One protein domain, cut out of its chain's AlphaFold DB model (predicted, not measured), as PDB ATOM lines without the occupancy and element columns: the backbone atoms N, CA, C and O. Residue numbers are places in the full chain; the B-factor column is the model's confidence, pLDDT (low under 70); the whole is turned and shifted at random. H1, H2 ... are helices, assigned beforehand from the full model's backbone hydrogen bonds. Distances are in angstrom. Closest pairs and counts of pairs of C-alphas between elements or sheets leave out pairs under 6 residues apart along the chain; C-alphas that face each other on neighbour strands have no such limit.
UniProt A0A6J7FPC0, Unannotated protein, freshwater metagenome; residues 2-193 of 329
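This is residues 2 to 193 of the 329 residues of the protein "Unannotated protein" of freshwater metagenome (UniProt A0A6J7FPC0). Two long helices, H2 and H7, run side by side in opposite ways along one side of the domain, and H4 and H10, a shorter side-by-side pair, make the opposite side; H5 runs slantwise between the two pairs, with short H1 near it in the middle. H3 lies at one flank and H8 and H9 at the other, while H6 with the far part of the loop of residues 79 to 101 makes one end of the long axis and H11 the other. The printed part has 192 residues with eleven named helices, H1 to H11 in order along the chain, and no named strand: the class is all helix. It is compact, with a radius of gyration of the C-alphas of 17.7 A, yet only just elongated, spanning 60 by 30 by 30 A.

H1, residues 2 to 5, touches H4, residues 55 to 62, closest at the C-alphas of Phe 4 and Ala 57, 5.5 A apart. H1 only just touches H3, residues 49 to 53, with 3 pairs of C-alphas within 8 A, the closest being Phe 5 and Ala 51 at 4.2 A. H2, residues 18 to 41, touches H7, residues 112 to 139, at a shallow tilt of 4 degrees, opposite ways; the C-alphas of Ile 28 and Val 126, 6.0 A apart, are closest. H7 has a kink of 33 degrees near residue 120. H4 touches H10, residues 168 to 180, at a shallow tilt of 13 degrees, opposite ways, closest at the C-alphas of Leu 56 and Val 178, 5.8 A apart. H5, residues 67 to 78, is the hub, touching four helices. It touches residues 113 to 121 of H7 at a steep tilt of 49 degrees, the same way, with the C-alphas of Leu 72 and Ala 114 closest at 4.8 A. With H2 it touches only at their ends, and only just, with 3 pairs of C-alphas within 8 A; Leu 38 and Ala 67 are closest at 7.1 A. It only just touches H10, also with 3 pairs, the C-alphas of Ala 70 and Met 175 closest at 6.9 A. H8, residues 151 to 155, touches residues 73 to 77 of H5, closest at the C-alphas of Ile 77 and Val 155, 5.5 A apart. H9, residues 158 to 161, is close to but not clearly touching H5. H6, residues 102 to 110, touches no helix and meets H7 only through their link. H11, residues 189 to 193, only just touches H7, with 3 pairs; the C-alphas of Met 139 and Ala 191 are closest at 4.8 A. In H2, H5, H6, H8, H10 and H11 every O i to N i+4 pair is within hydrogen-bond range; the count is 22 of 24 in H7, 2 of 4 in H4 and 0 of 1 in H3, where 2 of 2 O i to N i+3 pairs are, and H1 and H9 are too short for an i+4 pair.

H1 begins at C-alpha 2, (247.867, 162.227, 192.327). H2 is 34.6 A long, H5 16.6 A, H6 11.5 A and H4 10.7 A. H7, the longest by residues, runs 39.2 A from C-alpha 112 at (237.708, 143.287, 185.040). H10 is 18.6 A long, and H3, H8 and H9 are short. H11 ends at C-alpha 193, (235.665, 184.552, 183.819).

The two C-alphas farthest apart, those of Leu 100 and Ala 190, are 61.1 A apart. The printed part has no cut. The links H1 to H2, H5 to H6 and H7 to H8 are long, with 12, 23 and 11 residues. The mean pLDDT of the printed part is 92.4, and no printed residue is under 70.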
ATOM      1  N   GLN A   2     247.018 161.517 191.350       91.12
ATOM      2  CA  GLN A   2     247.867 162.227 192.327       91.12
ATOM      3  C   GLN A   2     247.702 161.737 193.782       91.12
ATOM      4  O   GLN A   2     248.667 161.346 194.427       91.12
ATOM      5  N   THR A   3     246.467 161.692 194.291       91.19
ATOM      6  CA  THR A   3     246.185 161.340 195.696       91.19
ATOM      7  C   THR A   3     246.590 159.913 196.073       91.19
ATOM      8  O   THR A   3     247.141 159.693 197.152       91.19
ATOM      9  N   PHE A   4     246.304 158.943 195.200       93.88
ATOM     10  CA  PHE A   4     246.490 157.520 195.499       93.88
ATOM     11  C   PHE A   4     247.849 156.976 195.051       93.88
ATOM     12  O   PHE A   4     248.385 156.104 195.722       93.88
ATOM     13  N   PHE A   5     248.406 157.453 193.935       94.81
ATOM     14  CA  PHE A   5     249.492 156.741 193.250       94.81
ATOM     15  C   PHE A   5     250.781 157.536 193.075       94.81
ATOM     16  O   PHE A   5     251.841 156.923 193.028       94.81
ATOM     17  N   ASP A   6     250.724 158.863 192.980       94.31
ATOM     18  CA  ASP A   6     251.930 159.689 192.885       94.31
ATOM     19  C   ASP A   6     251.634 161.140 193.316       94.31
ATOM     20  O   ASP A   6     251.119 161.929 192.515       94.31
ATOM     21  N   PRO A   7     251.968 161.530 194.561       92.06
ATOM     22  CA  PRO A   7     251.697 162.877 195.059       92.06
ATOM     23  C   PRO A   7     252.548 163.959 194.378       92.06
ATOM     24  O   PRO A   7     252.315 165.142 194.604       92.06
ATOM     25  N   THR A   8     253.537 163.581 193.560       93.62
ATOM     26  CA  THR A   8     254.407 164.524 192.848       93.62
ATOM     27  C   THR A   8     253.815 165.003 191.526       93.62
ATOM     28  O   THR A   8     254.387 165.906 190.908       93.62
ATOM     29  N   ILE A   9     252.711 164.409 191.060       94.19
ATOM     30  CA  ILE A   9     251.950 164.918 189.912       94.19
ATOM     31  C   ILE A   9     251.474 166.336 190.242       94.19
ATOM     32  O   ILE A   9     250.913 166.554 191.314       94.19
ATOM     33  N   VAL A  10     251.688 167.290 189.337       93.75
ATOM     34  CA  VAL A  10     251.231 168.677 189.505       93.75
ATOM     35  C   VAL A  10     249.736 168.775 189.183       93.75
ATOM     36  O   VAL A  10     248.947 169.193 190.026       93.75
ATOM     37  N   GLY A  11     249.329 168.327 187.994       90.94
ATOM     38  CA  GLY A  11     247.941 168.165 187.545       90.94
ATOM     39  C   GLY A  11     247.155 169.456 187.285       90.94
ATOM     40  O   GLY A  11     246.135 169.412 186.601       90.94
ATOM     41  N   HIS A  12     247.594 170.594 187.823       92.38
ATOM     42  CA  HIS A  12     246.936 171.890 187.679       92.38
ATOM     43  C   HIS A  12     247.899 173.049 187.963       92.38
ATOM     44  O   HIS A  12     248.929 172.869 188.611       92.38
ATOM     45  N   GLY A  13     247.532 174.265 187.561       94.88
ATOM     46  CA  GLY A  13     248.324 175.469 187.814       94.88
ATOM     47  C   GLY A  13     249.712 175.405 187.195       94.88
ATOM     48  O   GLY A  13     250.694 175.781 187.840       94.88
ATOM     49  N   TYR A  14     249.789 174.901 185.965       96.88
ATOM     50  CA  TYR A  14     251.028 174.824 185.216       96.88
ATOM     51  C   TYR A  14     251.604 176.218 184.975       96.88
ATOM     52  O   TYR A  14     250.892 177.214 184.826       96.88
ATOM     53  N   LYS A  15     252.934 176.301 184.954       96.62
ATOM     54  CA  LYS A  15     253.623 177.573 184.742       96.62
ATOM     55  C   LYS A  15     253.421 178.102 183.309       96.62
ATOM     56  O   LYS A  15     253.239 177.333 182.367       96.62
ATOM     57  N   PRO A  16     253.529 179.418 183.081       94.88
ATOM     58  CA  PRO A  16     253.473 179.960 181.727       94.88
ATOM     59  C   PRO A  16     254.618 179.458 180.826       94.88
ATOM     60  O   PRO A  16     255.755 179.278 181.265       94.88
ATOM     61  N   GLY A  17     254.327 179.287 179.536       92.38
ATOM     62  CA  GLY A  17     255.304 178.953 178.501       92.38
ATOM     63  C   GLY A  17     255.940 177.564 178.638       92.38
ATOM     64  O   GLY A  17     255.319 176.603 179.091       92.38
ATOM     65  N   LEU A  18     257.201 177.462 178.204       94.75
ATOM     66  CA  LEU A  18     257.935 176.195 178.084       94.75
ATOM     67  C   LEU A  18     258.069 175.439 179.415       94.75
ATOM     68  O   LEU A  18     258.112 174.210 179.423       94.75
ATOM     69  N   GLU A  19     258.117 176.155 180.538       96.25
ATOM     70  CA  GLU A  19     258.236 175.527 181.852       96.25
ATOM     71  C   GLU A  19     256.968 174.748 182.229       96.25
ATOM     72  O   GLU A  19     257.068 173.608 182.679       96.25
ATOM     73  N   GLY A  20     255.776 175.302 181.982       96.19
ATOM     74  CA  GLY A  20     254.529 174.564 182.204       96.19
ATOM     75  C   GLY A  20     254.352 173.403 181.246       96.19
ATOM     76  O   GLY A  20     253.881 172.352 181.665       96.19
ATOM     77  N   TYR A  21     254.801 173.543 179.995       96.50
ATOM     78  CA  TYR A  21     254.827 172.416 179.066       96.50
ATOM     79  C   TYR A  21     255.676 171.265 179.622       96.50
ATOM     80  O   TYR A  21     255.232 170.119 179.639       96.50
ATOM     81  N   ALA A  22     256.873 171.562 180.142       97.69
ATOM     82  CA  ALA A  22     257.727 170.553 180.763       97.69
ATOM     83  C   ALA A  22     257.069 169.911 181.999       97.69
ATOM     84  O   ALA A  22     257.182 168.700 182.186       97.69
ATOM     85  N   GLN A  23     256.345 170.687 182.815       97.44
ATOM     86  CA  GLN A  23     255.569 170.153 183.939       97.44
ATOM     87  C   GLN A  23     254.438 169.223 183.469       97.44
ATOM     88  O   GLN A  23     254.328 168.109 183.975       97.44
ATOM     89  N   ALA A  24     253.644 169.641 182.481       97.12
ATOM     90  CA  ALA A  24     252.540 168.857 181.931       97.12
ATOM     91  C   ALA A  24     253.034 167.545 181.300       97.12
ATOM     92  O   ALA A  24     252.512 166.470 181.594       97.12
ATOM     93  N   MET A  25     254.099 167.595 180.494       97.44
ATOM     94  CA  MET A  25     254.703 166.385 179.919       97.44
ATOM     95  C   MET A  25     255.323 165.484 180.993       97.44
ATOM     96  O   MET A  25     255.232 164.259 180.906       97.44
ATOM     97  N   GLY A  26     255.917 166.077 182.033       97.88
ATOM     98  CA  GLY A  26     256.421 165.342 183.190       97.88
ATOM     99  C   GLY A  26     255.317 164.592 183.940       97.88
ATOM    100  O   GLY A  26     255.513 163.439 184.321       97.88
ATOM    101  N   ASP A  27     254.146 165.206 184.109       97.75
ATOM    102  CA  ASP A  27     252.990 164.560 184.734       97.75
ATOM    103  C   ASP A  27     252.443 163.400 183.901       97.75
ATOM    104  O   ASP A  27     252.140 162.348 184.464       97.75
ATOM    105  N   ILE A  28     252.382 163.545 182.573       96.75
ATOM    106  CA  ILE A  28     252.030 162.437 181.672       96.75
ATOM    107  C   ILE A  28     252.996 161.261 181.877       96.75
ATOM    108  O   ILE A  28     252.559 160.123 182.048       96.75
ATOM    109  N   GLY A  29     254.304 161.533 181.932       96.88
ATOM    110  CA  GLY A  29     255.320 160.514 182.202       96.88
ATOM    111  C   GLY A  29     255.103 159.792 183.536       96.88
ATOM    112  O   GLY A  29     255.100 158.562 183.578       96.88
ATOM    113  N   LYS A  30     254.852 160.535 184.620       96.56
ATOM    114  CA  LYS A  30     254.556 159.965 185.948       96.56
ATOM    115  C   LYS A  30     253.302 159.099 185.947       96.56
ATOM    116  O   LYS A  30     253.295 158.026 186.546       96.56
ATOM    117  N   ILE A  31     252.252 159.536 185.252       95.50
ATOM    118  CA  ILE A  31     251.021 158.755 185.117       95.50
ATOM    119  C   ILE A  31     251.313 157.440 184.408       95.50
ATOM    120  O   ILE A  31     250.940 156.402 184.938       95.50
ATOM    121  N   PHE A  32     252.032 157.443 183.283       95.31
ATOM    122  CA  PHE A  32     252.384 156.195 182.604       95.31
ATOM    123  C   PHE A  32     253.255 155.270 183.457       95.31
ATOM    124  O   PHE A  32     253.039 154.061 183.438       95.31
ATOM    125  N   VAL A  33     254.177 155.809 184.259       95.94
ATOM    126  CA  VAL A  33     254.942 155.006 185.228       95.94
ATOM    127  C   VAL A  33     254.012 154.351 186.254       95.94
ATOM    128  O   VAL A  33     254.110 153.145 186.490       95.94
ATOM    129  N   ALA A  34     253.077 155.109 186.832       94.88
ATOM    130  CA  ALA A  34     252.109 154.570 187.784       94.88
ATOM    131  C   ALA A  34     251.188 153.520 187.139       94.88
ATOM    132  O   ALA A  34     250.960 152.468 187.733       94.88
ATOM    133  N   LEU A  35     250.690 153.768 185.922       94.31
ATOM    134  CA  LEU A  35     249.830 152.835 185.189       94.31
ATOM    135  C   LEU A  35     250.574 151.560 184.787       94.31
ATOM    136  O   LEU A  35     250.017 150.481 184.942       94.31
ATOM    137  N   GLY A  36     251.836 151.649 184.361       94.31
ATOM    138  CA  GLY A  36     252.657 150.471 184.065       94.31
ATOM    139  C   GLY A  36     252.893 149.599 185.304       94.31
ATOM    140  O   GLY A  36     252.777 148.377 185.238       94.31
ATOM    141  N   ALA A  37     253.145 150.218 186.463       94.94
ATOM    142  CA  ALA A  37     253.254 149.494 187.730       94.94
ATOM    143  C   ALA A  37     251.917 148.859 188.154       94.94
ATOM    144  O   ALA A  37     251.897 147.720 188.622       94.94
ATOM    145  N   LEU A  38     250.799 149.567 187.958       94.69
ATOM    146  CA  LEU A  38     249.460 149.031 188.208       94.69
ATOM    147  C   LEU A  38     249.146 147.858 187.279       94.69
ATOM    148  O   LEU A  38     248.654 146.848 187.764       94.69
ATOM    149  N   GLN A  39     249.482 147.948 185.992       91.94
ATOM    150  CA  GLN A  39     249.290 146.878 185.012       91.94
ATOM    151  C   GLN A  39     250.050 145.611 185.410       91.94
ATOM    152  O   GLN A  39     249.459 144.535 185.472       91.94
ATOM    153  N   ALA A  40     251.335 145.735 185.751       91.12
ATOM    154  CA  ALA A  40     252.150 144.606 186.202       91.12
ATOM    155  C   ALA A  40     251.646 144.002 187.529       91.12
ATOM    156  O   ALA A  40     251.844 142.819 187.799       91.12
ATOM    157  N   GLY A  41     251.006 144.825 188.362       89.25
ATOM    158  CA  GLY A  41     250.582 144.486 189.713       89.25
ATOM    159  C   GLY A  41     249.109 144.140 189.898       89.25
ATOM    160  O   GLY A  41     248.712 143.811 191.016       89.25
ATOM    161  N   ILE A  42     248.275 144.240 188.860       84.12
ATOM    162  CA  ILE A  42     246.814 144.325 189.016       84.12
ATOM    163  C   ILE A  42     246.206 143.077 189.669       84.12
ATOM    164  O   ILE A  42     245.410 143.184 190.610       84.12
ATOM    165  N   THR A  43     246.657 141.891 189.259       79.88
ATOM    166  CA  THR A  43     246.215 140.603 189.816       79.88
ATOM    167  C   THR A  43     246.705 140.422 191.252       79.88
ATOM    168  O   THR A  43     245.926 140.074 192.140       79.88
ATOM    169  N   ALA A  44     247.974 140.746 191.511       85.69
ATOM    170  CA  ALA A  44     248.583 140.654 192.839       85.69
ATOM    171  C   ALA A  44     248.112 141.761 193.805       85.69
ATOM    172  O   ALA A  44     248.297 141.650 195.014       85.69
ATOM    173  N   GLY A  45     247.499 142.830 193.289       88.56
ATOM    174  CA  GLY A  45     247.066 143.987 194.067       88.56
ATOM    175  C   GLY A  45     248.211 144.889 194.536       88.56
ATOM    176  O   GLY A  45     248.013 145.677 195.462       88.56
ATOM    177  N   THR A  46     249.399 144.789 193.932       93.62
ATOM    178  CA  THR A  46     250.588 145.529 194.374       93.62
ATOM    179  C   THR A  46     250.502 147.008 194.017       93.62
ATOM    180  O   THR A  46     250.099 147.376 192.915       93.62
ATOM    181  N   TRP A  47     250.926 147.861 194.946       95.06
ATOM    182  CA  TRP A  47     250.948 149.309 194.756       95.06
ATOM    183  C   TRP A  47     252.211 149.774 194.022       95.06
ATOM    184  O   TRP A  47     253.284 149.221 194.273       95.06
ATOM    185  N   PRO A  48     252.121 150.822 193.179       94.25
ATOM    186  CA  PRO A  48     253.297 151.494 192.637       94.25
ATOM    187  C   PRO A  48     254.226 152.008 193.744       94.25
ATOM    188  O   PRO A  48     253.761 152.516 194.764       94.25
ATOM    189  N   GLU A  49     255.541 151.965 193.523       92.62
ATOM    190  CA  GLU A  49     256.520 152.516 194.477       92.62
ATOM    191  C   GLU A  49     256.306 154.016 194.731       92.62
ATOM    192  O   GLU A  49     256.442 154.484 195.860       92.62
ATOM    193  N   THR A  50     255.879 154.760 193.707       91.88
ATOM    194  CA  THR A  50     255.526 156.185 193.805       91.88
ATOM    195  C   THR A  50     254.408 156.449 194.819       91.88
ATOM    196  O   THR A  50     254.382 157.514 195.437       91.88
ATOM    197  N   ALA A  51     253.523 155.474 195.062       92.25
ATOM    198  CA  ALA A  51     252.434 155.606 196.026       92.25
ATOM    199  C   ALA A  51     252.954 155.633 197.468       92.25
ATOM    200  O   ALA A  51     252.377 156.307 198.318       92.25
ATOM    201  N   LYS A  52     254.079 154.963 197.755       83.06
ATOM    202  CA  LYS A  52     254.661 154.901 199.107       83.06
ATOM    203  C   LYS A  52     255.131 156.264 199.615       83.06
ATOM    204  O   LYS A  52     255.204 156.474 200.820       83.06
ATOM    205  N   ALA A  53     255.401 157.209 198.712       78.62
ATOM    206  CA  ALA A  53     255.711 158.589 199.074       78.62
ATOM    207  C   ALA A  53     254.493 159.354 199.636       78.62
ATOM    208  O   ALA A  53     254.662 160.414 200.234       78.62
ATOM    209  N   SER A  54     253.271 158.835 199.458       83.25
ATOM    210  CA  SER A  54     252.043 159.406 200.010       83.25
ATOM    211  C   SER A  54     251.727 158.786 201.381       83.25
ATOM    212  O   SER A  54     251.471 157.578 201.470       83.25
ATOM    213  N   PRO A  55     251.657 159.591 202.462       78.44
ATOM    214  CA  PRO A  55     251.171 159.117 203.759       78.44
ATOM    215  C   PRO A  55     249.734 158.579 203.689       78.44
ATOM    216  O   PRO A  55     249.377 157.661 204.422       78.44
ATOM    217  N   LEU A  56     248.917 159.120 202.774       83.38
ATOM    218  CA  LEU A  56     247.535 158.682 202.572       83.38
ATOM    219  C   LEU A  56     247.471 157.270 201.980       83.38
ATOM    220  O   LEU A  56     246.706 156.438 202.462       83.38
ATOM    221  N   ALA A  57     248.303 156.976 200.977       86.88
ATOM    222  CA  ALA A  57     248.349 155.651 200.361       86.88
ATOM    223  C   ALA A  57     249.006 154.608 201.280       86.88
ATOM    224  O   ALA A  57     248.540 153.474 201.344       86.88
ATOM    225  N   SER A  58     250.026 154.997 202.056       85.88
ATOM    226  CA  SER A  58     250.704 154.110 203.015       85.88
ATOM    227  C   SER A  58     249.742 153.439 204.005       85.88
ATOM    228  O   SER A  58     249.894 152.256 204.302       85.88
ATOM    229  N   ASN A  59     248.706 154.149 204.464       88.19
ATOM    230  CA  ASN A  59     247.693 153.579 205.356       88.19
ATOM    231  C   ASN A  59     246.824 152.516 204.668       88.19
ATOM    232  O   ASN A  59     246.486 151.508 205.284       88.19
ATOM    233  N   LEU A  60     246.480 152.712 203.392       94.62
ATOM    234  CA  LEU A  60     245.715 151.730 202.616       94.62
ATOM    235  C   LEU A  60     246.542 150.470 202.353       94.62
ATOM    236  O   LEU A  60     246.030 149.359 202.476       94.62
ATOM    237  N   ILE A  61     247.833 150.655 202.058       93.44
ATOM    238  CA  ILE A  61     248.801 149.566 201.891       93.44
ATOM    239  C   ILE A  61     248.895 148.748 203.183       93.44
ATOM    240  O   ILE A  61     248.775 147.525 203.145       93.44
ATOM    241  N   ALA A  62     249.055 149.410 204.333       91.81
ATOM    242  CA  ALA A  62     249.122 148.745 205.635       91.81
ATOM    243  C   ALA A  62     247.818 148.011 205.999       91.81
ATOM    244  O   ALA A  62     247.861 146.975 206.657       91.81
ATOM    245  N   ALA A  63     246.672 148.518 205.538       92.56
ATOM    246  CA  ALA A  63     245.368 147.877 205.693       92.56
ATOM    247  C   ALA A  63     245.123 146.713 204.710       92.56
ATOM    248  O   ALA A  63     244.053 146.108 204.743       92.56
ATOM    249  N   GLY A  64     246.079 146.395 203.828       94.75
ATOM    250  CA  GLY A  64     245.960 145.302 202.860       94.75
ATOM    251  C   GLY A  64     244.986 145.582 201.711       94.75
ATOM    252  O   GLY A  64     244.565 144.650 201.028       94.75
ATOM    253  N   ILE A  65     244.615 146.845 201.482       96.12
ATOM    254  CA  ILE A  65     243.729 147.222 200.375       96.12
ATOM    255  C   ILE A  65     244.529 147.124 199.069       96.12
ATOM    256  O   ILE A  65     245.580 147.762 198.968       96.12
ATOM    257  N   PRO A  66     244.075 146.367 198.055       95.56
ATOM    258  CA  PRO A  66     244.839 146.195 196.827       95.56
ATOM    259  C   PRO A  66     244.765 147.442 195.937       95.56
ATOM    260  O   PRO A  66     243.740 148.125 195.862       95.56
ATOM    261  N   ALA A  67     245.842 147.718 195.199       95.56
ATOM    262  CA  ALA A  67     245.953 148.915 194.361       95.56
ATOM    263  C   ALA A  67     244.872 149.002 193.267       95.56
ATOM    264  O   ALA A  67     244.440 150.100 192.912       95.56
ATOM    265  N   ARG A  68     244.382 147.855 192.774       95.38
ATOM    266  CA  ARG A  68     243.281 147.788 191.799       95.38
ATOM    267  C   ARG A  68     241.977 148.400 192.322       95.38
ATOM    268  O   ARG A  68     241.263 149.031 191.552       95.38
ATOM    269  N   SER A  69     241.708 148.301 193.626       97.12
ATOM    270  CA  SER A  69     240.528 148.915 194.247       97.12
ATOM    271  C   SER A  69     240.650 150.432 194.262       97.12
ATOM    272  O   SER A  69     239.694 151.134 193.945       97.12
ATOM    273  N   ALA A  70     241.847 150.948 194.556       96.62
ATOM    274  CA  ALA A  70     242.125 152.380 194.483       96.62
ATOM    275  C   ALA A  70     242.077 152.902 193.041       96.62
ATOM    276  O   ALA A  70     241.627 154.022 192.809       96.62
ATOM    277  N   LEU A  71     242.489 152.091 192.064       96.62
ATOM    278  CA  LEU A  71     242.395 152.439 190.651       96.62
ATOM    279  C   LEU A  71     240.934 152.522 190.211       96.62
ATOM    280  O   LEU A  71     240.531 153.527 189.632       96.62
ATOM    281  N   LEU A  72     240.127 151.520 190.561       96.94
ATOM    282  CA  LEU A  72     238.693 151.555 190.308       96.94
ATOM    283  C   LEU A  72     238.039 152.758 190.995       96.94
ATOM    284  O   LEU A  72     237.286 153.480 190.354       96.94
ATOM    285  N   MET A  73     238.392 153.051 192.251       96.69
ATOM    286  CA  MET A  73     237.924 154.248 192.954       96.69
ATOM    287  C   MET A  73     238.252 155.533 192.176       96.69
ATOM    288  O   MET A  73     237.387 156.397 192.043       96.69
ATOM    289  N   VAL A  74     239.463 155.650 191.611       94.50
ATOM    290  CA  VAL A  74     239.841 156.767 190.723       94.50
ATOM    291  C   VAL A  74     238.936 156.831 189.489       94.50
ATOM    292  O   VAL A  74     238.491 157.922 189.133       94.50
ATOM    293  N   GLY A  75     238.631 155.695 188.860       93.31
ATOM    294  CA  GLY A  75     237.696 155.633 187.735       93.31
ATOM    295  C   GLY A  75     236.292 156.106 188.108       93.31
ATOM    296  O   GLY A  75     235.738 156.988 187.457       93.31
ATOM    297  N   LEU A  76     235.747 155.598 189.216       93.25
ATOM    298  CA  LEU A  76     234.386 155.897 189.666       93.25
ATOM    299  C   LEU A  76     234.187 157.366 190.057       93.25
ATOM    300  O   LEU A  76     233.119 157.922 189.777       93.25
ATOM    301  N   ILE A  77     235.187 158.004 190.680       91.44
ATOM    302  CA  ILE A  77     235.125 159.448 190.954       91.44
ATOM    303  C   ILE A  77     235.287 160.254 189.665       91.44
ATOM    304  O   ILE A  77     234.603 161.254 189.493       91.44
ATOM    305  N   ALA A  78     236.133 159.817 188.730       88.25
ATOM    306  CA  ALA A  78     236.316 160.507 187.456       88.25
ATOM    307  C   ALA A  78     235.114 160.343 186.508       88.25
ATOM    308  O   ALA A  78     234.992 161.106 185.555       88.25
ATOM    309  N   GLY A  79     234.220 159.385 186.778       87.25
ATOM    310  CA  GLY A  79     233.137 159.016 185.866       87.25
ATOM    311  C   GLY A  79     233.630 158.211 184.663       87.25
ATOM    312  O   GLY A  79     232.978 158.220 183.626       87.25
ATOM    313  N   LEU A  80     234.785 157.546 184.790       90.12
ATOM    314  CA  LEU A  80     235.315 156.682 183.743       90.12
ATOM    315  C   LEU A  80     234.481 155.401 183.630       90.12
ATOM    316  O   LEU A  80     234.141 154.815 184.665       90.12
ATOM    317  N   PRO A  81     234.199 154.936 182.401       90.75
ATOM    318  CA  PRO A  81     233.616 153.622 182.187       90.75
ATOM    319  C   PRO A  81     234.496 152.525 182.796       90.75
ATOM    320  O   PRO A  81     235.728 152.603 182.774       90.75
ATOM    321  N   THR A  82     233.854 151.496 183.343       93.69
ATOM    322  CA  THR A  82     234.505 150.274 183.849       93.69
ATOM    323  C   THR A  82     234.659 149.204 182.771       93.69
ATOM    324  O   THR A  82     235.359 148.222 182.992       93.69
ATOM    325  N   GLN A  83     234.045 149.426 181.607       93.75
ATOM    326  CA  GLN A  83     234.274 148.694 180.368       93.75
ATOM    327  C   GLN A  83     235.226 149.484 179.472       93.75
ATOM    328  O   GLN A  83     235.217 150.715 179.491       93.75
ATOM    329  N   SER A  84     236.036 148.800 178.677       94.12
ATOM    330  CA  SER A  84     237.066 149.412 177.832       94.12
ATOM    331  C   SER A  84     237.237 148.662 176.514       94.12
ATOM    332  O   SER A  84     236.451 147.775 176.189       94.12
ATOM    333  N   ALA A  85     238.299 148.981 175.771       94.50
ATOM    334  CA  ALA A  85     238.639 148.345 174.506       94.50
ATOM    335  C   ALA A  85     238.638 146.809 174.568       94.50
ATOM    336  O   ALA A  85     238.136 146.190 173.631       94.50
ATOM    337  N   HIS A  86     239.145 146.212 175.654       94.94
ATOM    338  CA  HIS A  86     239.275 144.752 175.777       94.94
ATOM    339  C   HIS A  86     238.526 144.139 176.970       94.94
ATOM    340  O   HIS A  86     238.423 142.913 177.065       94.94
ATOM    341  N   PHE A  87     237.991 144.963 177.874       95.25
ATOM    342  CA  PHE A  87     237.314 144.512 179.089       95.25
ATOM    343  C   PHE A  87     235.824 144.850 179.058       95.25
ATOM    344  O   PHE A  87     235.464 146.022 179.076       95.25
ATOM    345  N   ASP A  88     234.967 143.829 179.039       94.00
ATOM    346  CA  ASP A  88     233.499 143.965 179.043       94.00
ATOM    347  C   ASP A  88     232.889 143.969 180.458       94.00
ATOM    348  O   ASP A  88     231.734 144.345 180.651       94.00
ATOM    349  N   GLY A  89     233.666 143.579 181.471       91.50
ATOM    350  CA  GLY A  89     233.206 143.495 182.860       91.50
ATOM    351  C   GLY A  89     232.227 142.349 183.141       91.50
ATOM    352  O   GLY A  89     231.702 142.271 184.249       91.50
ATOM    353  N   THR A  90     231.977 141.471 182.171       90.94
ATOM    354  CA  THR A  90     231.011 140.366 182.256       90.94
ATOM    355  C   THR A  90     231.647 139.013 181.959       90.94
ATOM    356  O   THR A  90     231.135 137.998 182.420       90.94
ATOM    357  N   THR A  91     232.780 138.984 181.256       93.31
ATOM    358  CA  THR A  91     233.440 137.763 180.800       93.31
ATOM    359  C   THR A  91     234.686 137.455 181.630       93.31
ATOM    360  O   THR A  91     235.613 138.260 181.741       93.31
ATOM    361  N   GLY A  92     234.722 136.252 182.205       92.12
ATOM    362  CA  GLY A  92     235.878 135.685 182.897       92.12
ATOM    363  C   GLY A  92     236.534 134.522 182.138       92.12
ATOM    364  O   GLY A  92     236.032 134.098 181.095       92.12
ATOM    365  N   PRO A  93     237.667 133.993 182.637       91.44
ATOM    366  CA  PRO A  93     238.374 132.897 181.986       91.44
ATOM    367  C   PRO A  93     237.607 131.572 182.097       91.44
ATOM    368  O   PRO A  93     236.929 131.297 183.091       91.44
ATOM    369  N   GLY A  94     237.784 130.703 181.101       86.38
ATOM    370  CA  GLY A  94     237.178 129.370 181.066       86.38
ATOM    371  C   GLY A  94     235.740 129.355 180.537       86.38
ATOM    372  O   GLY A  94     235.313 130.268 179.838       86.38
ATOM    373  N   ASP A  95     235.009 128.275 180.825       79.94
ATOM    374  CA  ASP A  95     233.647 128.070 180.316       79.94
ATOM    375  C   ASP A  95     232.617 128.871 181.146       79.94
ATOM    376  O   ASP A  95     232.489 128.586 182.345       79.94
ATOM    377  N   PRO A  96     231.878 129.832 180.551       77.19
ATOM    378  CA  PRO A  96     230.812 130.576 181.230       77.19
ATOM    379  C   PRO A  96     229.615 129.696 181.616       77.19
ATOM    380  O   PRO A  96     228.864 130.038 182.526       77.19
ATOM    381  N   ALA A  97     229.413 128.555 180.947       80.44
ATOM    382  CA  ALA A  97     228.310 127.640 181.232       80.44
ATOM    383  C   ALA A  97     228.606 126.689 182.403       80.44
ATOM    384  O   ALA A  97     227.726 125.930 182.816       80.44
ATOM    385  N   ASN A  98     229.830 126.708 182.944       78.44
ATOM    386  CA  ASN A  98     230.217 125.866 184.065       78.44
ATOM    387  C   ASN A  98     229.956 126.586 185.405       78.44
ATOM    388  O   ASN A  98     230.772 127.412 185.816       78.44
ATOM    389  N   PRO A  99     228.904 126.220 186.165       70.94
ATOM    390  CA  PRO A  99     228.561 126.882 187.427       70.94
ATOM    391  C   PRO A  99     229.591 126.652 188.549       70.94
ATOM    392  O   PRO A  99     229.471 127.227 189.627       70.94
ATOM    393  N   LEU A 100     230.589 125.785 188.335       76.12
ATOM    394  CA  LEU A 100     231.692 125.550 189.271       76.12
ATOM    395  C   LEU A 100     232.938 126.387 188.945       76.12
ATOM    396  O   LEU A 100     233.913 126.334 189.698       76.12
ATOM    397  N   ASN A 101     232.932 127.148 187.846       80.00
ATOM    398  CA  ASN A 101     234.053 127.982 187.430       80.00
ATOM    399  C   ASN A 101     234.109 129.282 188.247       80.00
ATOM    400  O   ASN A 101     233.768 130.361 187.775       80.00
ATOM    401  N   GLN A 102     234.567 129.178 189.495       82.50
ATOM    402  CA  GLN A 102     234.688 130.334 190.389       82.50
ATOM    403  C   GLN A 102     235.637 131.417 189.866       82.50
ATOM    404  O   GLN A 102     235.569 132.555 190.325       82.50
ATOM    405  N   ASP A 103     236.557 131.068 188.970       85.81
ATOM    406  CA  ASP A 103     237.532 132.013 188.435       85.81
ATOM    407  C   ASP A 103     236.898 132.937 187.390       85.81
ATOM    408  O   ASP A 103     237.329 134.086 187.268       85.81
ATOM    409  N   TYR A 104     235.819 132.490 186.734       89.62
ATOM    410  CA  TYR A 104     235.013 133.319 185.841       89.62
ATOM    411  C   TYR A 104     234.428 134.524 186.586       89.62
ATOM    412  O   TYR A 104     234.788 135.668 186.302       89.62
ATOM    413  N   ASP A 105     233.602 134.265 187.604       86.88
ATOM    414  CA  ASP A 105     232.917 135.316 188.365       86.88
ATOM    415  C   ASP A 105     233.905 136.205 189.122       86.88
ATOM    416  O   ASP A 105     233.760 137.428 189.149       86.88
ATOM    417  N   LYS A 106     234.953 135.612 189.714       87.94
ATOM    418  CA  LYS A 106     236.005 136.378 190.399       87.94
ATOM    419  C   LYS A 106     236.679 137.355 189.447       87.94
ATOM    420  O   LYS A 106     236.934 138.493 189.835       87.94
ATOM    421  N   PHE A 107     236.988 136.932 188.226       91.81
ATOM    422  CA  PHE A 107     237.593 137.827 187.257       91.81
ATOM    423  C   PHE A 107     236.606 138.911 186.819       91.81
ATOM    424  O   PHE A 107     236.904 140.096 186.988       91.81
ATOM    425  N   ALA A 108     235.438 138.509 186.312       91.62
ATOM    426  CA  ALA A 108     234.444 139.411 185.741       91.62
ATOM    427  C   ALA A 108     233.993 140.478 186.751       91.62
ATOM    428  O   ALA A 108     233.984 141.663 186.440       91.62
ATOM    429  N   LEU A 109     233.709 140.086 187.996       89.62
ATOM    430  CA  LEU A 109     233.143 140.991 188.997       89.62
ATOM    431  C   LEU A 109     234.184 141.695 189.869       89.62
ATOM    432  O   LEU A 109     233.889 142.771 190.389       89.62
ATOM    433  N   ALA A 110     235.376 141.117 190.078       90.19
ATOM    434  CA  ALA A 110     236.355 141.657 191.030       90.19
ATOM    435  C   ALA A 110     237.629 142.234 190.391       90.19
ATOM    436  O   ALA A 110     238.364 142.965 191.062       90.19
ATOM    437  N   ILE A 111     237.922 141.908 189.126       92.50
ATOM    438  CA  ILE A 111     239.174 142.296 188.455       92.50
ATOM    439  C   ILE A 111     238.896 143.120 187.196       92.50
ATOM    440  O   ILE A 111     239.481 144.197 187.044       92.50
ATOM    441  N   ALA A 112     237.994 142.659 186.327       94.94
ATOM    442  CA  ALA A 112     237.708 143.287 185.040       94.94
ATOM    443  C   ALA A 112     237.333 144.783 185.139       94.94
ATOM    444  O   ALA A 112     237.886 145.556 184.358       94.94
ATOM    445  N   PRO A 113     236.543 145.259 186.127       95.88
ATOM    446  CA  PRO A 113     236.235 146.687 186.240       95.88
ATOM    447  C   PRO A 113     237.476 147.564 186.454       95.88
ATOM    448  O   PRO A 113     237.566 148.671 185.926       95.88
ATOM    449  N   ALA A 114     238.462 147.078 187.218       95.75
ATOM    450  CA  ALA A 114     239.708 147.806 187.437       95.75
ATOM    451  C   ALA A 114     240.619 147.771 186.200       95.75
ATOM    452  O   ALA A 114     241.319 148.749 185.944       95.75
ATOM    453  N   LEU A 115     240.596 146.677 185.432       94.94
ATOM    454  CA  LEU A 115     241.294 146.565 184.148       94.94
ATOM    455  C   LEU A 115     240.686 147.491 183.086       94.94
ATOM    456  O   LEU A 115     241.426 148.186 182.395       94.94
ATOM    457  N   GLY A 116     239.358 147.588 183.017       95.06
ATOM    458  CA  GLY A 116     238.698 148.538 182.127       95.06
ATOM    459  C   GLY A 116     239.044 149.986 182.475       95.06
ATOM    460  O   GLY A 116     239.452 150.764 181.612       95.06
ATOM    461  N   VAL A 117     239.018 150.336 183.767       95.56
ATOM    462  CA  VAL A 117     239.494 151.654 184.222       95.56
ATOM    463  C   VAL A 117     240.977 151.865 183.910       95.56
ATOM    464  O   VAL A 117     241.347 152.982 183.558       95.56
ATOM    465  N   LEU A 118     241.828 150.839 184.014       94.94
ATOM    466  CA  LEU A 118     243.253 150.937 183.683       94.94
ATOM    467  C   LEU A 118     243.474 151.350 182.220       94.94
ATOM    468  O   LEU A 118     244.286 152.237 181.957       94.94
ATOM    469  N   GLU A 119     242.746 150.744 181.280       93.12
ATOM    470  CA  GLU A 119     242.823 151.119 179.863       93.12
ATOM    471  C   GLU A 119     242.268 152.527 179.620       93.12
ATOM    472  O   GLU A 119     242.872 153.338 178.914       93.12
ATOM    473  N   ASN A 120     241.144 152.851 180.257       93.31
ATOM    474  CA  ASN A 120     240.446 154.114 180.037       93.31
ATOM    475  C   ASN A 120     241.178 155.314 180.647       93.31
ATOM    476  O   ASN A 120     241.239 156.386 180.042       93.31
ATOM    477  N   VAL A 121     241.769 155.153 181.835       91.44
ATOM    478  CA  VAL A 121     242.440 156.248 182.547       91.44
ATOM    479  C   VAL A 121     243.678 156.737 181.801       91.44
ATOM    480  O   VAL A 121     244.004 157.916 181.905       91.44
ATOM    481  N   ALA A 122     244.347 155.878 181.024       86.31
ATOM    482  CA  ALA A 122     245.480 156.285 180.197       86.31
ATOM    483  C   ALA A 122     245.062 157.377 179.196       86.31
ATOM    484  O   ALA A 122     245.670 158.448 179.160       86.31
ATOM    485  N   ASN A 123     243.972 157.147 178.458       86.38
ATOM    486  CA  ASN A 123     243.433 158.111 177.497       86.38
ATOM    487  C   ASN A 123     242.897 159.364 178.197       86.38
ATOM    488  O   ASN A 123     243.264 160.488 177.843       86.38
ATOM    489  N   ALA A 124     242.076 159.169 179.231       89.75
ATOM    490  CA  ALA A 124     241.429 160.259 179.952       89.75
ATOM    491  C   ALA A 124     242.434 161.207 180.615       89.75
ATOM    492  O   ALA A 124     242.290 162.427 180.550       89.75
ATOM    493  N   ALA A 125     243.463 160.659 181.267       89.19
ATOM    494  CA  ALA A 125     244.405 161.456 182.036       89.19
ATOM    495  C   ALA A 125     245.359 162.251 181.137       89.19
ATOM    496  O   ALA A 125     245.650 163.408 181.441       89.19
ATOM    497  N   VAL A 126     245.800 161.669 180.015       90.12
ATOM    498  CA  VAL A 126     246.609 162.387 179.018       90.12
ATOM    499  C   VAL A 126     245.815 163.546 178.430       90.12
ATOM    500  O   VAL A 126     246.304 164.678 178.432       90.12
ATOM    501  N   LEU A 127     244.579 163.292 177.988       90.88
ATOM    502  CA  LEU A 127     243.715 164.344 177.460       90.88
ATOM    503  C   LEU A 127     243.460 165.430 178.513       90.88
ATOM    504  O   LEU A 127     243.613 166.612 178.217       90.88
ATOM    505  N   GLY A 128     243.148 165.033 179.749       90.44
ATOM    506  CA  GLY A 128     242.916 165.949 180.863       90.44
ATOM    507  C   GLY A 128     244.104 166.871 181.142       90.44
ATOM    508  O   GLY A 128     243.902 168.069 181.326       90.44
ATOM    509  N   ILE A 129     245.338 166.356 181.114       94.81
ATOM    510  CA  ILE A 129     246.544 167.178 181.299       94.81
ATOM    511  C   ILE A 129     246.743 168.144 180.137       94.81
ATOM    512  O   ILE A 129     246.967 169.329 180.372       94.81
ATOM    513  N   VAL A 130     246.678 167.654 178.897       93.62
ATOM    514  CA  VAL A 130     246.947 168.483 177.714       93.62
ATOM    515  C   VAL A 130     245.914 169.599 177.594       93.62
ATOM    516  O   VAL A 130     246.292 170.754 177.403       93.62
ATOM    517  N   VAL A 131     244.629 169.277 177.767       92.38
ATOM    518  CA  VAL A 131     243.538 170.258 177.729       92.38
ATOM    519  C   VAL A 131     243.654 171.240 178.886       92.38
ATOM    520  O   VAL A 131     243.521 172.441 178.667       92.38
ATOM    521  N   ASN A 132     243.929 170.770 180.108       93.31
ATOM    522  CA  ASN A 132     244.065 171.683 181.237       93.31
ATOM    523  C   ASN A 132     245.244 172.641 181.045       93.31
ATOM    524  O   ASN A 132     245.074 173.844 181.205       93.31
ATOM    525  N   TYR A 133     246.411 172.125 180.653       95.94
ATOM    526  CA  TYR A 133     247.572 172.952 180.342       95.94
ATOM    527  C   TYR A 133     247.229 174.007 179.287       95.94
ATOM    528  O   TYR A 133     247.408 175.194 179.538       95.94
ATOM    529  N   ASP A 134     246.691 173.596 178.137       95.12
ATOM    530  CA  ASP A 134     246.343 174.513 177.049       95.12
ATOM    531  C   ASP A 134     245.360 175.603 177.504       95.12
ATOM    532  O   ASP A 134     245.597 176.796 177.292       95.12
ATOM    533  N   LEU A 135     244.299 175.221 178.220       94.38
ATOM    534  CA  LEU A 135     243.334 176.178 178.752       94.38
ATOM    535  C   LEU A 135     243.962 177.121 179.783       94.38
ATOM    536  O   LEU A 135     243.703 178.319 179.724       94.38
ATOM    537  N   GLU A 136     244.811 176.646 180.695       95.56
ATOM    538  CA  GLU A 136     245.507 177.515 181.653       95.56
ATOM    539  C   GLU A 136     246.411 178.532 180.941       95.56
ATOM    540  O   GLU A 136     246.408 179.713 181.310       95.56
ATOM    541  N   GLN A 137     247.093 178.135 179.858       95.62
ATOM    542  CA  GLN A 137     247.905 179.055 179.053       95.62
ATOM    543  C   GLN A 137     247.056 180.093 178.321       95.62
ATOM    544  O   GLN A 137     247.395 181.279 178.304       95.62
ATOM    545  N   GLN A 138     245.937 179.676 177.728       94.88
ATOM    546  CA  GLN A 138     245.044 180.597 177.033       94.88
ATOM    547  C   GLN A 138     244.336 181.540 178.011       94.88
ATOM    548  O   GLN A 138     244.120 182.717 177.699       94.88
ATOM    549  N   MET A 139     243.961 181.051 179.196       95.31
ATOM    550  CA  MET A 139     243.218 181.821 180.191       95.31
ATOM    551  C   MET A 139     244.120 182.671 181.093       95.31
ATOM    552  O   MET A 139     243.652 183.677 181.626       95.31
ATOM    553  N   GLY A 140     245.412 182.345 181.183       95.31
ATOM    554  CA  GLY A 140     246.405 183.075 181.972       95.31
ATOM    555  C   GLY A 140     246.328 182.788 183.473       95.31
ATOM    556  O   GLY A 140     246.647 183.667 184.272       95.31
ATOM    557  N   GLY A 141     245.867 181.598 183.862       95.50
ATOM    558  CA  GLY A 141     245.709 181.202 185.263       95.50
ATOM    559  C   GLY A 141     244.999 179.859 185.422       95.50
ATOM    560  O   GLY A 141     244.539 179.273 184.444       95.50
ATOM    561  N   LYS A 142     244.892 179.388 186.667       95.88
ATOM    562  CA  LYS A 142     244.256 178.108 187.016       95.88
ATOM    563  C   LYS A 142     242.778 178.125 186.648       95.88
ATOM    564  O   LYS A 142     242.054 179.030 187.068       95.88
ATOM    565  N   ILE A 143     242.315 177.094 185.948       93.31
ATOM    566  CA  ILE A 143     240.898 176.949 185.576       93.31
ATOM    567  C   ILE A 143     240.174 175.836 186.339       93.31
ATOM    568  O   ILE A 143     238.949 175.877 186.449       93.31
ATOM    569  N   LEU A 144     240.905 174.857 186.882       92.06
ATOM    570  CA  LEU A 144     240.310 173.781 187.668       92.06
ATOM    571  C   LEU A 144     240.038 174.247 189.093       92.06
ATOM    572  O   LEU A 144     240.905 174.819 189.751       92.06
ATOM    573  N   ASP A 145     238.843 173.930 189.578       92.69
ATOM    574  CA  ASP A 145     238.421 174.166 190.951       92.69
ATOM    575  C   ASP A 145     237.829 172.881 191.519       92.69
ATOM    576  O   ASP A 145     236.924 172.281 190.930       92.69
ATOM    577  N   ASN A 146     238.344 172.449 192.667       92.19
ATOM    578  CA  ASN A 146     237.771 171.336 193.409       92.19
ATOM    579  C   ASN A 146     237.487 171.692 194.878       92.19
ATOM    580  O   ASN A 146     237.235 170.792 195.681       92.19
ATOM    581  N   SER A 147     237.526 172.981 195.227       93.50
ATOM    582  CA  SER A 147     237.479 173.474 196.607       93.50
ATOM    583  C   SER A 147     236.245 172.984 197.368       93.50
ATOM    584  O   SER A 147     236.355 172.589 198.525       93.50
ATOM    585  N   ASN A 148     235.105 172.896 196.678       90.88
ATOM    586  CA  ASN A 148     233.830 172.429 197.228       90.88
ATOM    587  C   ASN A 148     233.458 171.001 196.796       90.88
ATOM    588  O   ASN A 148     232.329 170.567 197.011       90.88
ATOM    589  N   ARG A 149     234.364 170.261 196.144       89.38
ATOM    590  CA  ARG A 149     234.044 168.918 195.641       89.38
ATOM    591  C   ARG A 149     234.023 167.906 196.778       89.38
ATOM    592  O   ARG A 149     235.038 167.715 197.448       89.38
ATOM    593  N   ASP A 150     232.907 167.205 196.937       92.12
ATOM    594  CA  ASP A 150     232.814 166.027 197.795       92.12
ATOM    595  C   ASP A 150     233.081 164.759 196.975       92.12
ATOM    596  O   ASP A 150     232.197 164.191 196.333       92.12
ATOM    597  N   TYR A 151     234.336 164.310 196.999       91.62
ATOM    598  CA  TYR A 151     234.748 163.102 196.288       91.62
ATOM    599  C   TYR A 151     234.118 161.827 196.851       91.62
ATOM    600  O   TYR A 151     234.025 160.844 196.126       91.62
ATOM    601  N   VAL A 152     233.689 161.821 198.117       93.00
ATOM    602  CA  VAL A 152     233.016 160.661 198.712       93.00
ATOM    603  C   VAL A 152     231.586 160.578 198.197       93.00
ATOM    604  O   VAL A 152     231.176 159.514 197.739       93.00
ATOM    605  N   ALA A 153     230.863 161.700 198.183       91.81
ATOM    606  CA  ALA A 153     229.533 161.770 197.576       91.81
ATOM    607  C   ALA A 153     229.568 161.418 196.080       91.81
ATOM    608  O   ALA A 153     228.663 160.758 195.576       91.81
ATOM    609  N   GLN A 154     230.650 161.777 195.381       88.31
ATOM    610  CA  GLN A 154     230.848 161.443 193.973       88.31
ATOM    611  C   GLN A 154     230.994 159.935 193.716       88.31
ATOM    612  O   GLN A 154     230.717 159.484 192.607       88.31
ATOM    613  N   VAL A 155     231.387 159.125 194.703       90.25
ATOM    614  CA  VAL A 155     231.326 157.659 194.567       90.25
ATOM    615  C   VAL A 155     229.865 157.216 194.465       90.25
ATOM    616  O   VAL A 155     229.516 156.510 193.518       90.25
ATOM    617  N   GLY A 156     229.016 157.697 195.378       88.81
ATOM    618  CA  GLY A 156     227.582 157.399 195.420       88.81
ATOM    619  C   GLY A 156     227.287 155.897 195.417       88.81
ATOM    620  O   GLY A 156     228.053 155.096 195.960       88.81
ATOM    621  N   ASP A 157     226.205 155.516 194.739       90.38
ATOM    622  CA  ASP A 157     225.733 154.127 194.659       90.38
ATOM    623  C   ASP A 157     226.723 153.184 193.960       90.38
ATOM    624  O   ASP A 157     226.710 151.976 194.203       90.38
ATOM    625  N   ALA A 158     227.662 153.728 193.173       90.94
ATOM    626  CA  ALA A 158     228.698 152.932 192.524       90.94
ATOM    627  C   ALA A 158     229.586 152.187 193.540       90.94
ATOM    628  O   ALA A 158     230.141 151.142 193.210       90.94
ATOM    629  N   GLY A 159     229.690 152.677 194.782       92.62
ATOM    630  CA  GLY A 159     230.369 151.949 195.856       92.62
ATOM    631  C   GLY A 159     229.712 150.597 196.165       92.62
ATOM    632  O   GLY A 159     230.412 149.613 196.394       92.62
ATOM    633  N   GLY A 160     228.378 150.535 196.119       94.44
ATOM    634  CA  GLY A 160     227.614 149.298 196.270       94.44
ATOM    635  C   GLY A 160     227.670 148.432 195.013       94.44
ATOM    636  O   GLY A 160     227.980 147.247 195.104       94.44
ATOM    637  N   THR A 161     227.458 149.028 193.833       93.88
ATOM    638  CA  THR A 161     227.509 148.318 192.541       93.88
ATOM    639  C   THR A 161     228.838 147.593 192.333       93.88
ATOM    640  O   THR A 161     228.860 146.447 191.900       93.88
ATOM    641  N   TYR A 162     229.949 148.242 192.686       96.19
ATOM    642  CA  TYR A 162     231.295 147.705 192.501       96.19
ATOM    643  C   TYR A 162     231.920 147.192 193.801       96.19
ATOM    644  O   TYR A 162     233.143 147.111 193.899       96.19
ATOM    645  N   ASN A 163     231.112 146.834 194.805       96.69
ATOM    646  CA  ASN A 163     231.604 146.466 196.134       96.69
ATOM    647  C   ASN A 163     232.677 145.368 196.095       96.69
ATOM    648  O   ASN A 163     233.740 145.511 196.702       96.69
ATOM    649  N   MET A 164     232.435 144.311 195.314       93.88
ATOM    650  CA  MET A 164     233.376 143.201 195.157       93.88
ATOM    651  C   MET A 164     234.706 143.664 194.545       93.88
ATOM    652  O   MET A 164     235.770 143.391 195.103       93.88
ATOM    653  N   ALA A 165     234.659 144.431 193.454       95.44
ATOM    654  CA  ALA A 165     235.848 144.990 192.809       95.44
ATOM    655  C   ALA A 165     236.583 146.025 193.676       95.44
ATOM    656  O   ALA A 165     237.802 146.156 193.593       95.44
ATOM    657  N   LEU A 166     235.864 146.728 194.554       97.25
ATOM    658  CA  LEU A 166     236.425 147.668 195.525       97.25
ATOM    659  C   LEU A 166     236.959 146.983 196.793       97.25
ATOM    660  O   LEU A 166     237.500 147.666 197.660       97.25
ATOM    661  N   SER A 167     236.889 145.649 196.877       96.19
ATOM    662  CA  SER A 167     237.330 144.838 198.025       96.19
ATOM    663  C   SER A 167     236.510 145.038 199.307       96.19
ATOM    664  O   SER A 167     237.034 144.908 200.414       96.19
ATOM    665  N   GLY A 168     235.214 145.314 199.160       96.94
ATOM    666  CA  GLY A 168     234.253 145.360 200.257       96.94
ATOM    667  C   GLY A 168     234.211 146.676 201.034       96.94
ATOM    668  O   GLY A 168     235.034 147.578 200.857       96.94
ATOM    669  N   ASP A 169     233.244 146.771 201.947       97.12
ATOM    670  CA  ASP A 169     232.898 148.013 202.655       97.12
ATOM    671  C   ASP A 169     234.060 148.613 203.453       97.12
ATOM    672  O   ASP A 169     234.235 149.830 203.482       97.12
ATOM    673  N   ALA A 170     234.890 147.772 204.077       96.88
ATOM    674  CA  ALA A 170     236.045 148.238 204.842       96.88
ATOM    675  C   ALA A 170     237.090 148.921 203.942       96.88
ATOM    676  O   ALA A 170     237.625 149.974 204.299       96.88
ATOM    677  N   ALA A 171     237.349 148.358 202.757       97.38
ATOM    678  CA  ALA A 171     238.261 148.947 201.785       97.38
ATOM    679  C   ALA A 171     237.685 150.242 201.195       97.38
ATOM    680  O   ALA A 171     238.401 151.242 201.095       97.38
ATOM    681  N   ILE A 172     236.383 150.261 200.888       98.06
ATOM    682  CA  ILE A 172     235.667 151.466 200.447       98.06
ATOM    683  C   ILE A 172     235.787 152.572 201.493       98.06
ATOM    684  O   ILE A 172     236.208 153.679 201.157       98.06
ATOM    685  N   ALA A 173     235.491 152.277 202.759       96.69
ATOM    686  CA  ALA A 173     235.575 153.244 203.848       96.69
ATOM    687  C   ALA A 173     237.004 153.790 204.022       96.69
ATOM    688  O   ALA A 173     237.191 155.000 204.181       96.69
ATOM    689  N   GLY A 174     238.021 152.925 203.927       96.56
ATOM    690  CA  GLY A 174     239.427 153.332 203.950       96.56
ATOM    691  C   GLY A 174     239.773 154.304 202.817       96.56
ATOM    692  O   GLY A 174     240.321 155.382 203.059       96.56
ATOM    693  N   MET A 175     239.390 153.970 201.581       97.56
ATOM    694  CA  MET A 175     239.625 154.825 200.411       97.56
ATOM    695  C   MET A 175     238.839 156.140 200.476       97.56
ATOM    696  O   MET A 175     239.377 157.191 200.133       97.56
ATOM    697  N   GLN A 176     237.604 156.127 200.980       96.06
ATOM    698  CA  GLN A 176     236.823 157.340 201.238       96.06
ATOM    699  C   GLN A 176     237.486 158.234 202.296       96.06
ATOM    700  O   GLN A 176     237.454 159.458 202.175       96.06
ATOM    701  N   GLY A 177     238.138 157.647 203.306       95.50
ATOM    702  CA  GLY A 177     238.973 158.380 204.260       95.50
ATOM    703  C   GLY A 177     240.109 159.144 203.575       95.50
ATOM    704  O   GLY A 177     240.322 160.320 203.866       95.50
ATOM    705  N   VAL A 178     240.778 158.518 202.602       94.75
ATOM    706  CA  VAL A 178     241.801 159.179 201.773       94.75
ATOM    707  C   VAL A 178     241.200 160.284 200.899       94.75
ATOM    708  O   VAL A 178     241.765 161.373 200.832       94.75
ATOM    709  N   LEU A 179     240.035 160.057 200.283       93.31
ATOM    710  CA  LEU A 179     239.350 161.059 199.455       93.31
ATOM    711  C   LEU A 179     238.962 162.327 200.231       93.31
ATOM    712  O   LEU A 179     239.055 163.428 199.687       93.31
ATOM    713  N   LYS A 180     238.572 162.198 201.506       93.50
ATOM    714  CA  LYS A 180     238.284 163.347 202.389       93.50
ATOM    715  C   LYS A 180     239.514 164.219 202.645       93.50
ATOM    716  O   LYS A 180     239.372 165.411 202.889       93.50
ATOM    717  N   LEU A 181     240.703 163.622 202.585       92.06
ATOM    718  CA  LEU A 181     241.990 164.287 202.792       92.06
ATOM    719  C   LEU A 181     242.669 164.686 201.474       92.06
ATOM    720  O   LEU A 181     243.786 165.204 201.495       92.06
ATOM    721  N   ALA A 182     242.024 164.441 200.329       89.19
ATOM    722  CA  ALA A 182     242.573 164.806 199.034       89.19
ATOM    723  C   ALA A 182     242.798 166.329 198.955       89.19
ATOM    724  O   ALA A 182     241.912 167.089 199.368       89.19
ATOM    725  N   PRO A 183     243.940 166.787 198.403       88.38
ATOM    726  CA  PRO A 183     244.226 168.207 198.260       88.38
ATOM    727  C   PRO A 183     243.098 168.965 197.558       88.38
ATOM    728  O   PRO A 183     242.514 168.490 196.578       88.38
ATOM    729  N   LYS A 184     242.812 170.161 198.073       90.62
ATOM    730  CA  LYS A 184     241.832 171.088 197.512       90.62
ATOM    731  C   LYS A 184     242.544 172.289 196.903       90.62
ATOM    732  O   LYS A 184     243.512 172.790 197.469       90.62
ATOM    733  N   TRP A 185     242.055 172.753 195.767       91.75
ATOM    734  CA  TRP A 185     242.570 173.886 195.021       91.75
ATOM    735  C   TRP A 185     241.421 174.725 194.465       91.75
ATOM    736  O   TRP A 185     240.333 174.229 194.160       91.75
ATOM    737  N   THR A 186     241.699 176.018 194.342       95.25
ATOM    738  CA  THR A 186     240.759 177.034 193.871       95.25
ATOM    739  C   THR A 186     241.268 177.614 192.560       95.25
ATOM    740  O   THR A 186     242.462 177.940 192.439       95.25
ATOM    741  N   ALA A 187     240.361 177.737 191.594       95.75
ATOM    742  CA  ALA A 187     240.657 178.346 190.307       95.75
ATOM    743  C   ALA A 187     240.856 179.864 190.443       95.75
ATOM    744  O   ALA A 187     240.359 180.503 191.374       95.75
ATOM    745  N   ASP A 188     241.552 180.466 189.484       97.25
ATOM    746  CA  ASP A 188     241.706 181.914 189.440       97.25
ATOM    747  C   ASP A 188     240.439 182.538 188.839       97.25
ATOM    748  O   ASP A 188     240.076 182.278 187.690       97.25
ATOM    749  N   ALA A 189     239.763 183.400 189.602       96.88
ATOM    750  CA  ALA A 189     238.471 183.969 189.206       96.88
ATOM    751  C   ALA A 189     238.513 184.680 187.838       96.88
ATOM    752  O   ALA A 189     237.567 184.581 187.055       96.88
ATOM    753  N   ALA A 190     239.623 185.358 187.523       97.06
ATOM    754  CA  ALA A 190     239.825 186.025 186.238       97.06
ATOM    755  C   ALA A 190     239.963 185.031 185.068       97.06
ATOM    756  O   ALA A 190     239.366 185.245 184.013       97.06
ATOM    757  N   ALA A 191     240.692 183.928 185.267       95.94
ATOM    758  CA  ALA A 191     240.848 182.877 184.264       95.94
ATOM    759  C   ALA A 191     239.508 182.172 183.997       95.94
ATOM    760  O   ALA A 191     239.120 181.997 182.843       95.94
ATOM    761  N   VAL A 192     238.740 181.868 185.050       94.56
ATOM    762  CA  VAL A 192     237.385 181.300 184.930       94.56
ATOM    763  C   VAL A 192     236.433 182.256 184.211       94.56
ATOM    764  O   VAL A 192     235.655 181.823 183.361       94.56
ATOM    765  N   ALA A 193     236.480 183.556 184.515       94.50
ATOM    766  CA  ALA A 193     235.665 184.552 183.819       94.50
ATOM    767  C   ALA A 193     236.008 184.613 182.321       94.50
ATOM    768  O   ALA A 193     235.106 184.641 181.484       94.50
TER     769      ALA A 193